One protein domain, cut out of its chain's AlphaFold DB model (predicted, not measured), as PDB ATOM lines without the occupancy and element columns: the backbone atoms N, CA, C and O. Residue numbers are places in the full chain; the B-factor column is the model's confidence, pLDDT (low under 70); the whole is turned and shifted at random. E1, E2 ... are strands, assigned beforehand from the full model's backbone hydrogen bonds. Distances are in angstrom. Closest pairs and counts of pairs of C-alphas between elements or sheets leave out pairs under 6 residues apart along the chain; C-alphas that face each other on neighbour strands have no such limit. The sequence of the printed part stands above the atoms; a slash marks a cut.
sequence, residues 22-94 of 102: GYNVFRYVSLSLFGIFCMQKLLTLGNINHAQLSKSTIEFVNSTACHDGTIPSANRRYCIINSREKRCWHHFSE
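This is residues 22 to 94 of the 102 residues of an uncharacterized protein of Bugula neritina (UniProt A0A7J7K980). The model is a flat, open frame: a three-stranded sheet, E5, E6 and E7, forms one long side, and two small two-stranded hairpins lie beyond E5, E1 with E2 toward one end and E3 with E4 toward the other. An extended stretch, residues 33 to 41, bridges the two small hairpins, and E4 runs on into E5. The printed part has 73 residues with no named helix and seven named strands, in the order E1 to E7; the class is all strand, though under half of the residues, 33 of 73, are in named elements. The large sheet has the order E5, E6, E7, all antiparallel. The whole is only just extended, close to loose, with a radius of gyration of the C-alphas of 17.3 A and spans of 49 by 36 by 18 A.

Start at E6, residues 76 to 83, the inner strand of the largest sheet. On its edges find E5, residues 63 to 68, and E7, residues 88 to 93; the three make a meander, each strand the antiparallel neighbour of the one before. E5 and E6 form a hairpin at 162 degrees, with N 64 and O 80 2.8 A apart, within hydrogen-bond range. E6 and E7 form another at 156 degrees, with N 79 and O 92 at 2.8 A. Step back along the chain to E4, residues 58 to 60, which runs on into E5 across a break of 2 residues, at 54 degrees. E4 forms a hairpin with E3, residues 42 to 44, at 154 degrees; look at N 43 and O 59, 2.8 A apart. The last hairpin is E1, residues 22 to 24, with E2, residues 29 to 32, at 138 degrees, where N 22 and O 31 are 2.9 A apart. E2 and E5 are apart, and so are E2 and E3.

Find C-alpha 76 at (52.980, 26.867, -9.955); from there E6 runs 22.2 A to C-alpha 83. E5 is 16.3 A long and E7 16.6 A, ending at C-alpha 93 at (48.132, 31.549, -14.614). E2 measures 10.2 A, E3 and E4 6.8 A each, and E1 6.4 A, beginning at C-alpha 22 at (50.652, 11.786, 0.089).

The two C-alphas farthest apart are those of Arg 27 and Ser 54, 48.9 A. The printed part has no cut. The link from E3 to E4, residues 45 to 57, is long. The mean pLDDT of the printed part is 78.2; look for values under 70 at residues 46 to 56, 72 to 74 and 84 to 87.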
ATOM      1  N   GLY A  22      50.293  12.942  -0.725       89.00
ATOM      2  CA  GLY A  22      50.652  11.786   0.089       89.00
ATOM      3  C   GLY A  22      51.860  12.085   0.968       89.00
ATOM      4  O   GLY A  22      52.699  12.913   0.620       89.00
ATOM      5  N   TYR A  23      51.960  11.407   2.108       89.81
ATOM      6  CA  TYR A  23      53.142  11.473   2.963       89.81
ATOM      7  C   TYR A  23      54.043  10.269   2.692       89.81
ATOM      8  O   TYR A  23      53.632   9.121   2.869       89.81
ATOM      9  N   ASN A  24      55.273  10.519   2.244       87.81
ATOM     10  CA  ASN A  24      56.263   9.470   2.046       87.81
ATOM     11  C   ASN A  24      56.998   9.211   3.365       87.81
ATOM     12  O   ASN A  24      57.888   9.970   3.745       87.81
ATOM     13  N   VAL A  25      56.645   8.108   4.030       92.56
ATOM     14  CA  VAL A  25      57.213   7.717   5.331       92.56
ATOM     15  C   VAL A  25      58.720   7.450   5.251       92.56
ATOM     16  O   VAL A  25      59.445   7.787   6.177       92.56
ATOM     17  N   PHE A  26      59.220   6.919   4.131       90.94
ATOM     18  CA  PHE A  26      60.650   6.629   3.962       90.94
ATOM     19  C   PHE A  26      61.507   7.888   3.832       90.94
ATOM     20  O   PHE A  26      62.699   7.861   4.128       90.94
ATOM     21  N   ARG A  27      60.912   8.983   3.356       87.94
ATOM     22  CA  ARG A  27      61.598  10.261   3.128       87.94
ATOM     23  C   ARG A  27      61.167  11.360   4.099       87.94
ATOM     24  O   ARG A  27      61.654  12.476   3.966       87.94
ATOM     25  N   TYR A  28      60.263  11.055   5.032       90.44
ATOM     26  CA  TYR A  28      59.665  12.003   5.977       90.44
ATOM     27  C   TYR A  28      59.196  13.311   5.315       90.44
ATOM     28  O   TYR A  28      59.432  14.406   5.818       90.44
ATOM     29  N   VAL A  29      58.565  13.202   4.140       88.38
ATOM     30  CA  VAL A  29      58.207  14.362   3.309       88.38
ATOM     31  C   VAL A  29      56.863  14.171   2.614       88.38
ATOM     32  O   VAL A  29      56.527  13.077   2.155       88.38
ATOM     33  N   SER A  30      56.098  15.256   2.509       88.56
ATOM     34  CA  SER A  30      54.863  15.308   1.722       88.56
ATOM     35  C   SER A  30      55.171  15.475   0.238       88.56
ATOM     36  O   SER A  30      55.939  16.356  -0.145       88.56
ATOM     37  N   LEU A  31      54.546  14.653  -0.601       87.69
ATOM     38  CA  LEU A  31      54.741  14.636  -2.048       87.69
ATOM     39  C   LEU A  31      53.402  14.660  -2.780       87.69
ATOM     40  O   LEU A  31      52.390  14.149  -2.294       87.69
ATOM     41  N   SER A  32      53.420  15.213  -3.986       87.25
ATOM     42  CA  SER A  32      52.322  15.063  -4.936       87.25
ATOM     43  C   SER A  32      52.313  13.660  -5.568       87.25
ATOM     44  O   SER A  32      53.360  13.093  -5.882       87.25
ATOM     45  N   LEU A  33      51.119  13.099  -5.762       86.38
ATOM     46  CA  LEU A  33      50.868  11.792  -6.371       86.38
ATOM     47  C   LEU A  33      50.479  11.953  -7.849       86.38
ATOM     48  O   LEU A  33      49.421  12.504  -8.164       86.38
ATOM     49  N   PHE A  34      51.296  11.406  -8.755       83.31
ATOM     50  CA  PHE A  34      51.187  11.603 -10.212       83.31
ATOM     51  C   PHE A  34      50.495  10.462 -10.975       83.31
ATOM     52  O   PHE A  34      50.728  10.272 -12.165       83.31
ATOM     53  N   GLY A  35      49.623   9.694 -10.319       83.94
ATOM     54  CA  GLY A  35      48.823   8.680 -11.016       83.94
ATOM     55  C   GLY A  35      47.961   9.294 -12.128       83.94
ATOM     56  O   GLY A  35      47.435  10.402 -11.975       83.94
ATOM     57  N   ILE A  36      47.776   8.585 -13.240       87.38
ATOM     58  CA  ILE A  36      46.846   9.030 -14.285       87.38
ATOM     59  C   ILE A  36      45.429   9.029 -13.699       87.38
ATOM     60  O   ILE A  36      44.986   8.043 -13.117       87.38
ATOM     61  N   PHE A  37      44.725  10.148 -13.847       87.06
ATOM     62  CA  PHE A  37      43.305  10.271 -13.524       87.06
ATOM     63  C   PHE A  37      42.631  10.986 -14.683       87.06
ATOM     64  O   PHE A  37      43.070  12.067 -15.077       87.06
ATOM     65  N   CYS A  38      41.565  10.395 -15.203       87.44
ATOM     66  CA  CYS A  38      40.805  10.958 -16.307       87.44
ATOM     67  C   CYS A  38      39.465  11.463 -15.779       87.44
ATOM     68  O   CYS A  38      38.721  10.703 -15.164       87.44
ATOM     69  N   MET A  39      39.151  12.728 -16.056       84.31
ATOM     70  CA  MET A  39      37.847  13.314 -15.762       84.31
ATOM     71  C   MET A  39      37.074  13.550 -17.057       84.31
ATOM     72  O   MET A  39      37.638  14.020 -18.047       84.31
ATOM     73  N   GLN A  40      35.784  13.224 -17.059       84.75
ATOM     74  CA  GLN A  40      34.909  13.480 -18.202       84.75
ATOM     75  C   GLN A  40      34.422  14.935 -18.191       84.75
ATOM     76  O   GLN A  40      34.240  15.528 -17.133       84.75
ATOM     77  N   LYS A  41      34.181  15.512 -19.376       81.69
ATOM     78  CA  LYS A  41      33.615  16.872 -19.513       81.69
ATOM     79  C   LYS A  41      32.164  16.961 -19.025       81.69
ATOM     80  O   LYS A  41      31.726  18.029 -18.603       81.69
ATOM     81  N   LEU A  42      31.444  15.845 -19.119       82.25
ATOM     82  CA  LEU A  42      30.075  15.652 -18.658       82.25
ATOM     83  C   LEU A  42      30.099  14.610 -17.543       82.25
ATOM     84  O   LEU A  42      30.707  13.556 -17.721       82.25
ATOM     85  N   LEU A  43      29.449  14.891 -16.420       79.44
ATOM     86  CA  LEU A  43      29.401  14.003 -15.265       79.44
ATOM     87  C   LEU A  43      27.956  13.636 -14.974       79.44
ATOM     88  O   LEU A  43      27.113  14.508 -14.788       79.44
ATOM     89  N   THR A  44      27.680  12.344 -14.882       76.75
ATOM     90  CA  THR A  44      26.363  11.846 -14.484       76.75
ATOM     91  C   THR A  44      26.424  11.427 -13.020       76.75
ATOM     92  O   THR A  44      27.016  10.401 -12.690       76.75
ATOM     93  N   LEU A  45      25.800  12.193 -12.127       73.06
ATOM     94  CA  LEU A  45      25.790  11.943 -10.677       73.06
ATOM     95  C   LEU A  45      24.661  10.986 -10.257       73.06
ATOM     96  O   LEU A  45      24.008  11.188  -9.238       73.06
ATOM     97  N   GLY A  46      24.408   9.949 -11.057       59.84
ATOM     98  CA  GLY A  46      23.180   9.149 -10.977       59.84
ATOM     99  C   GLY A  46      22.908   8.476  -9.627       59.84
ATOM    100  O   GLY A  46      21.748   8.263  -9.306       59.84
ATOM    101  N   ASN A  47      23.939   8.182  -8.824       55.81
ATOM    102  CA  ASN A  47      23.812   7.269  -7.678       55.81
ATOM    103  C   ASN A  47      24.466   7.763  -6.373       55.81
ATOM    104  O   ASN A  47      24.631   6.975  -5.448       55.81
ATOM    105  N   ILE A  48      24.882   9.031  -6.276       61.91
ATOM    106  CA  ILE A  48      25.618   9.509  -5.085       61.91
ATOM    107  C   ILE A  48      24.660   9.888  -3.941       61.91
ATOM    108  O   ILE A  48      24.998   9.721  -2.772       61.91
ATOM    109  N   ASN A  49      23.430  10.303  -4.260       55.47
ATOM    110  CA  ASN A  49      22.391  10.578  -3.269       55.47
ATOM    111  C   ASN A  49      21.399   9.412  -3.182       55.47
ATOM    112  O   ASN A  49      20.460   9.326  -3.974       55.47
ATOM    113  N   HIS A  50      21.539   8.567  -2.156       54.44
ATOM    114  CA  HIS A  50      20.555   7.522  -1.823       54.44
ATOM    115  C   HIS A  50      19.119   8.063  -1.627       54.44
ATOM    116  O   HIS A  50      18.161   7.304  -1.730       54.44
ATOM    117  N   ALA A  51      18.958   9.367  -1.367       55.88
ATOM    118  CA  ALA A  51      17.669  10.008  -1.110       55.88
ATOM    119  C   ALA A  51      16.900  10.466  -2.370       55.88
ATOM    120  O   ALA A  51      15.730  10.828  -2.260       55.88
ATOM    121  N   GLN A  52      17.514  10.473  -3.561       54.56
ATOM    122  CA  GLN A  52      16.886  10.991  -4.789       54.56
ATOM    123  C   GLN A  52      17.148  10.069  -5.989       54.56
ATOM    124  O   GLN A  52      17.707  10.462  -7.005       54.56
ATOM    125  N   LEU A  53      16.691   8.821  -5.880       52.62
ATOM    126  CA  LEU A  53      16.831   7.773  -6.903       52.62
ATOM    127  C   LEU A  53      15.981   7.978  -8.178       52.62
ATOM    128  O   LEU A  53      15.923   7.082  -9.013       52.62
ATOM    129  N   SER A  54      15.301   9.118  -8.357       55.19
ATOM    130  CA  SER A  54      14.386   9.323  -9.494       55.19
ATOM    131  C   SER A  54      14.886  10.277 -10.580       55.19
ATOM    132  O   SER A  54      14.259  10.353 -11.636       55.19
ATOM    133  N   LYS A  55      15.996  11.001 -10.372       57.59
ATOM    134  CA  LYS A  55      16.535  11.936 -11.375       57.59
ATOM    135  C   LYS A  55      18.056  11.856 -11.441       57.59
ATOM    136  O   LYS A  55      18.745  12.224 -10.494       57.59
ATOM    137  N   SER A  56      18.585  11.418 -12.581       63.34
ATOM    138  CA  SER A  56      20.004  11.586 -12.887       63.34
ATOM    139  C   SER A  56      20.319  13.080 -12.980       63.34
ATOM    140  O   SER A  56      19.703  13.812 -13.752       63.34
ATOM    141  N   THR A  57      21.275  13.543 -12.174       73.06
ATOM    142  CA  THR A  57      21.797  14.910 -12.292       73.06
ATOM    143  C   THR A  57      22.984  14.885 -13.243       73.06
ATOM    144  O   THR A  57      23.885  14.057 -13.094       73.06
ATOM    145  N   ILE A  58      22.949  15.754 -14.250       75.50
ATOM    146  CA  ILE A  58      24.019  15.914 -15.230       75.50
ATOM    147  C   ILE A  58      24.750  17.211 -14.896       75.50
ATOM    148  O   ILE A  58      24.157  18.284 -14.963       75.50
ATOM    149  N   GLU A  59      26.031  17.102 -14.570       78.50
ATOM    150  CA  GLU A  59      26.916  18.230 -14.298       78.50
ATOM    151  C   GLU A  59      27.907  18.431 -15.446       78.50
ATOM    152  O   GLU A  59      28.405  17.476 -16.050       78.50
ATOM    153  N   PHE A  60      28.236  19.689 -15.725       83.94
ATOM    154  CA  PHE A  60      29.239  20.060 -16.721       83.94
ATOM    155  C   PHE A  60      30.484  20.587 -16.022       83.94
ATOM    156  O   PHE A  60      30.398  21.451 -15.147       83.94
ATOM    157  N   VAL A  61      31.661  20.123 -16.443       85.44
ATOM    158  CA  VAL A  61      32.915  20.671 -15.920       85.44
ATOM    159  C   VAL A  61      33.074  22.108 -16.417       85.44
ATOM    160  O   VAL A  61      33.268  22.350 -17.607       85.44
ATOM    161  N   ASN A  62      32.993  23.060 -15.488       87.69
ATOM    162  CA  ASN A  62      33.149  24.484 -15.782       87.69
ATOM    163  C   ASN A  62      34.607  24.947 -15.685       87.69
ATOM    164  O   ASN A  62      35.030  25.844 -16.407       87.69
ATOM    165  N   SER A  63      35.383  24.357 -14.776       89.62
ATOM    166  CA  SER A  63      36.779  24.735 -14.578       89.62
ATOM    167  C   SER A  63      37.609  23.586 -14.017       89.62
ATOM    168  O   SER A  63      37.075  22.602 -13.505       89.62
ATOM    169  N   THR A  64      38.926  23.705 -14.126       90.12
ATOM    170  CA  THR A  64      39.896  22.804 -13.506       90.12
ATOM    171  C   THR A  64      41.003  23.637 -12.886       90.12
ATOM    172  O   THR A  64      41.633  24.434 -13.578       90.12
ATOM    173  N   ALA A  65      41.231  23.460 -11.586       90.00
ATOM    174  CA  ALA A  65      42.397  24.003 -10.903       90.00
ATOM    175  C   ALA A  65      43.559  23.015 -11.038       90.00
ATOM    176  O   ALA A  65      43.412  21.821 -10.764       90.00
ATOM    177  N   CYS A  66      44.708  23.522 -11.460       88.06
ATOM    178  CA  CYS A  66      45.888  22.742 -11.772       88.06
ATOM    179  C   CYS A  66      47.053  23.154 -10.873       88.06
ATOM    180  O   CYS A  66      47.203  24.312 -10.477       88.06
ATOM    181  N   HIS A  67      47.896  22.176 -10.578       86.12
ATOM    182  CA  HIS A  67      49.110  22.330  -9.796       86.12
ATOM    183  C   HIS A  67      50.229  21.598 -10.528       86.12
ATOM    184  O   HIS A  67      50.078  20.414 -10.845       86.12
ATOM    185  N   ASP A  68      51.328  22.300 -10.780       84.50
ATOM    186  CA  ASP A  68      52.503  21.755 -11.450       84.50
ATOM    187  C   ASP A  68      53.695  21.701 -10.492       84.50
ATOM    188  O   ASP A  68      54.174  22.732 -10.019       84.50
ATOM    189  N   GLY A  69      54.154  20.482 -10.214       80.88
ATOM    190  CA  GLY A  69      55.336  20.197  -9.410       80.88
ATOM    191  C   GLY A  69      55.102  19.166  -8.304       80.88
ATOM    192  O   GLY A  69      53.991  18.687  -8.069       80.88
ATOM    193  N   THR A  70      56.189  18.789  -7.628       77.81
ATOM    194  CA  THR A  70      56.255  17.628  -6.718       77.81
ATOM    195  C   THR A  70      56.062  17.987  -5.245       77.81
ATOM    196  O   THR A  70      55.599  17.150  -4.470       77.81
ATOM    197  N   ILE A  71      56.443  19.209  -4.856       75.50
ATOM    198  CA  ILE A  71      56.410  19.689  -3.468       75.50
ATOM    199  C   ILE A  71      55.188  20.598  -3.267       75.50
ATOM    200  O   ILE A  71      55.174  21.689  -3.828       75.50
ATOM    201  N   PRO A  72      54.198  20.233  -2.434       69.31
ATOM    202  CA  PRO A  72      52.934  20.974  -2.320       69.31
ATOM    203  C   PRO A  72      53.048  22.487  -2.034       69.31
ATOM    204  O   PRO A  72      52.134  23.246  -2.356       69.31
ATOM    205  N   SER A  73      54.149  22.930  -1.419       69.19
ATOM    206  CA  SER A  73      54.379  24.318  -1.001       69.19
ATOM    207  C   SER A  73      55.124  25.203  -2.010       69.19
ATOM    208  O   SER A  73      55.153  26.410  -1.799       69.19
ATOM    209  N   ALA A  74      55.723  24.658  -3.076       63.66
ATOM    210  CA  ALA A  74      56.725  25.378  -3.885       63.66
ATOM    211  C   ALA A  74      56.340  25.595  -5.363       63.66
ATOM    212  O   ALA A  74      57.190  25.917  -6.188       63.66
ATOM    213  N   ASN A  75      55.072  25.388  -5.716       70.38
ATOM    214  CA  ASN A  75      54.701  25.035  -7.083       70.38
ATOM    215  C   ASN A  75      53.745  26.012  -7.759       70.38
ATOM    216  O   ASN A  75      52.915  26.658  -7.113       70.38
ATOM    217  N   ARG A  76      53.827  26.040  -9.094       80.19
ATOM    218  CA  ARG A  76      52.980  26.867  -9.955       80.19
ATOM    219  C   ARG A  76      51.544  26.362  -9.936       80.19
ATOM    220  O   ARG A  76      51.279  25.159 -10.028       80.19
ATOM    221  N   ARG A  77      50.612  27.305  -9.855       83.44
ATOM    222  CA  ARG A  77      49.173  27.057  -9.939       83.44
ATOM    223  C   ARG A  77      48.609  27.799 -11.136       83.44
ATOM    224  O   ARG A  77      49.030  28.908 -11.460       83.44
ATOM    225  N   TYR A  78      47.667  27.159 -11.801       87.88
ATOM    226  CA  TYR A  78      46.929  27.736 -12.914       87.88
ATOM    227  C   TYR A  78      45.535  27.121 -12.941       87.88
ATOM    228  O   TYR A  78      45.281  26.105 -12.291       87.88
ATOM    229  N   CYS A  79      44.611  27.722 -13.672       89.12
ATOM    230  CA  CYS A  79      43.303  27.138 -13.899       89.12
ATOM    231  C   CYS A  79      42.938  27.179 -15.376       89.12
ATOM    232  O   CYS A  79      43.393  28.025 -16.145       89.12
ATOM    233  N   ILE A  80      42.114  26.219 -15.774       87.56
ATOM    234  CA  ILE A  80      41.514  26.175 -17.097       87.56
ATOM    235  C   ILE A  80      40.017  26.365 -16.901       87.56
ATOM    236  O   ILE A  80      39.393  25.594 -16.172       87.56
ATOM    237  N   ILE A  81      39.440  27.397 -17.511       87.25
ATOM    238  CA  ILE A  81      38.027  27.756 -17.337       87.25
ATOM    239  C   ILE A  81      37.328  27.691 -18.689       87.25
ATOM    240  O   ILE A  81      37.831  28.214 -19.684       87.25
ATOM    241  N   ASN A  82      36.155  27.068 -18.718       83.62
ATOM    242  CA  ASN A  82      35.242  27.139 -19.844       83.62
ATOM    243  C   ASN A  82      34.387  28.403 -19.701       83.62
ATOM    244  O   ASN A  82      33.514  28.480 -18.834       83.62
ATOM    245  N   SER A  83      34.650  29.415 -20.527       73.50
ATOM    246  CA  SER A  83      33.807  30.609 -20.547       73.50
ATOM    247  C   SER A  83      32.473  30.263 -21.206       73.50
ATOM    248  O   SER A  83      32.428  29.942 -22.397       73.50
ATOM    249  N   ARG A  84      31.373  30.361 -20.448       69.00
ATOM    250  CA  ARG A  84      30.016  30.117 -20.967       69.00
ATOM    251  C   ARG A  84      29.680  31.014 -22.160       69.00
ATOM    252  O   ARG A  84      29.003  30.562 -23.079       69.00
ATOM    253  N   GLU A  85      30.188  32.242 -22.165       59.19
ATOM    254  CA  GLU A  85      29.955  33.225 -23.227       59.19
ATOM    255  C   GLU A  85      30.692  32.870 -24.522       59.19
ATOM    256  O   GLU A  85      30.160  33.070 -25.612       59.19
ATOM    257  N   LYS A  86      31.901  32.302 -24.417       57.69
ATOM    258  CA  LYS A  86      32.775  32.031 -25.571       57.69
ATOM    259  C   LYS A  86      32.791  30.565 -26.013       57.69
ATOM    260  O   LYS A  86      33.365  30.254 -27.053       57.69
ATOM    261  N   ARG A  87      32.158  29.663 -25.247       69.56
ATOM    262  CA  ARG A  87      32.127  28.201 -25.472       69.56
ATOM    263  C   ARG A  87      33.516  27.598 -25.724       69.56
ATOM    264  O   ARG A  87      33.657  26.640 -26.487       69.56
ATOM    265  N   CYS A  88      34.546  28.149 -25.095       80.12
ATOM    266  CA  CYS A  88      35.922  27.702 -25.253       80.12
ATOM    267  C   CYS A  88      36.670  27.708 -23.916       80.12
ATOM    268  O   CYS A  88      36.269  28.351 -22.943       80.12
ATOM    269  N   TRP A  89      37.743  26.917 -23.871       84.31
ATOM    270  CA  TRP A  89      38.590  26.764 -22.696       84.31
ATOM    271  C   TRP A  89      39.722  27.783 -22.734       84.31
ATOM    272  O   TRP A  89      40.417  27.908 -23.741       84.31
ATOM    273  N   HIS A  90      39.921  28.475 -21.620       86.00
ATOM    274  CA  HIS A  90      40.958  29.480 -21.444       86.00
ATOM    275  C   HIS A  90      41.895  29.075 -20.311       86.00
ATOM    276  O   HIS A  90      41.438  28.574 -19.286       86.00
ATOM    277  N   HIS A  91      43.190  29.310 -20.502       86.25
ATOM    278  CA  HIS A  91      44.228  29.067 -19.507       86.25
ATOM    279  C   HIS A  91      44.547  30.361 -18.752       86.25
ATOM    280  O   HIS A  91      44.868  31.373 -19.375       86.25
ATOM    281  N   PHE A  92      44.506  30.304 -17.426       84.06
ATOM    282  CA  PHE A  92      44.826  31.415 -16.536       84.06
ATOM    283  C   PHE A  92      45.927  30.986 -15.574       84.06
ATOM    284  O   PHE A  92      45.760  30.031 -14.818       84.06
ATOM    285  N   SER A  93      47.042  31.703 -15.577       83.12
ATOM    286  CA  SER A  93      48.132  31.549 -14.614       83.12
ATOM    287  C   SER A  93      48.369  32.868 -13.888       83.12
ATOM    288  O   SER A  93      47.972  33.929 -14.367       83.12
ATOM    289  N   GLU A  94      49.047  32.814 -12.743       73.50
ATOM    290  CA  GLU A  94      49.424  34.016 -11.983       73.50
ATOM    291  C   GLU A  94      50.314  34.981 -12.790       73.50
ATOM    292  O   GLU A  94      50.308  36.181 -12.534       73.50
TER     293      GLU A  94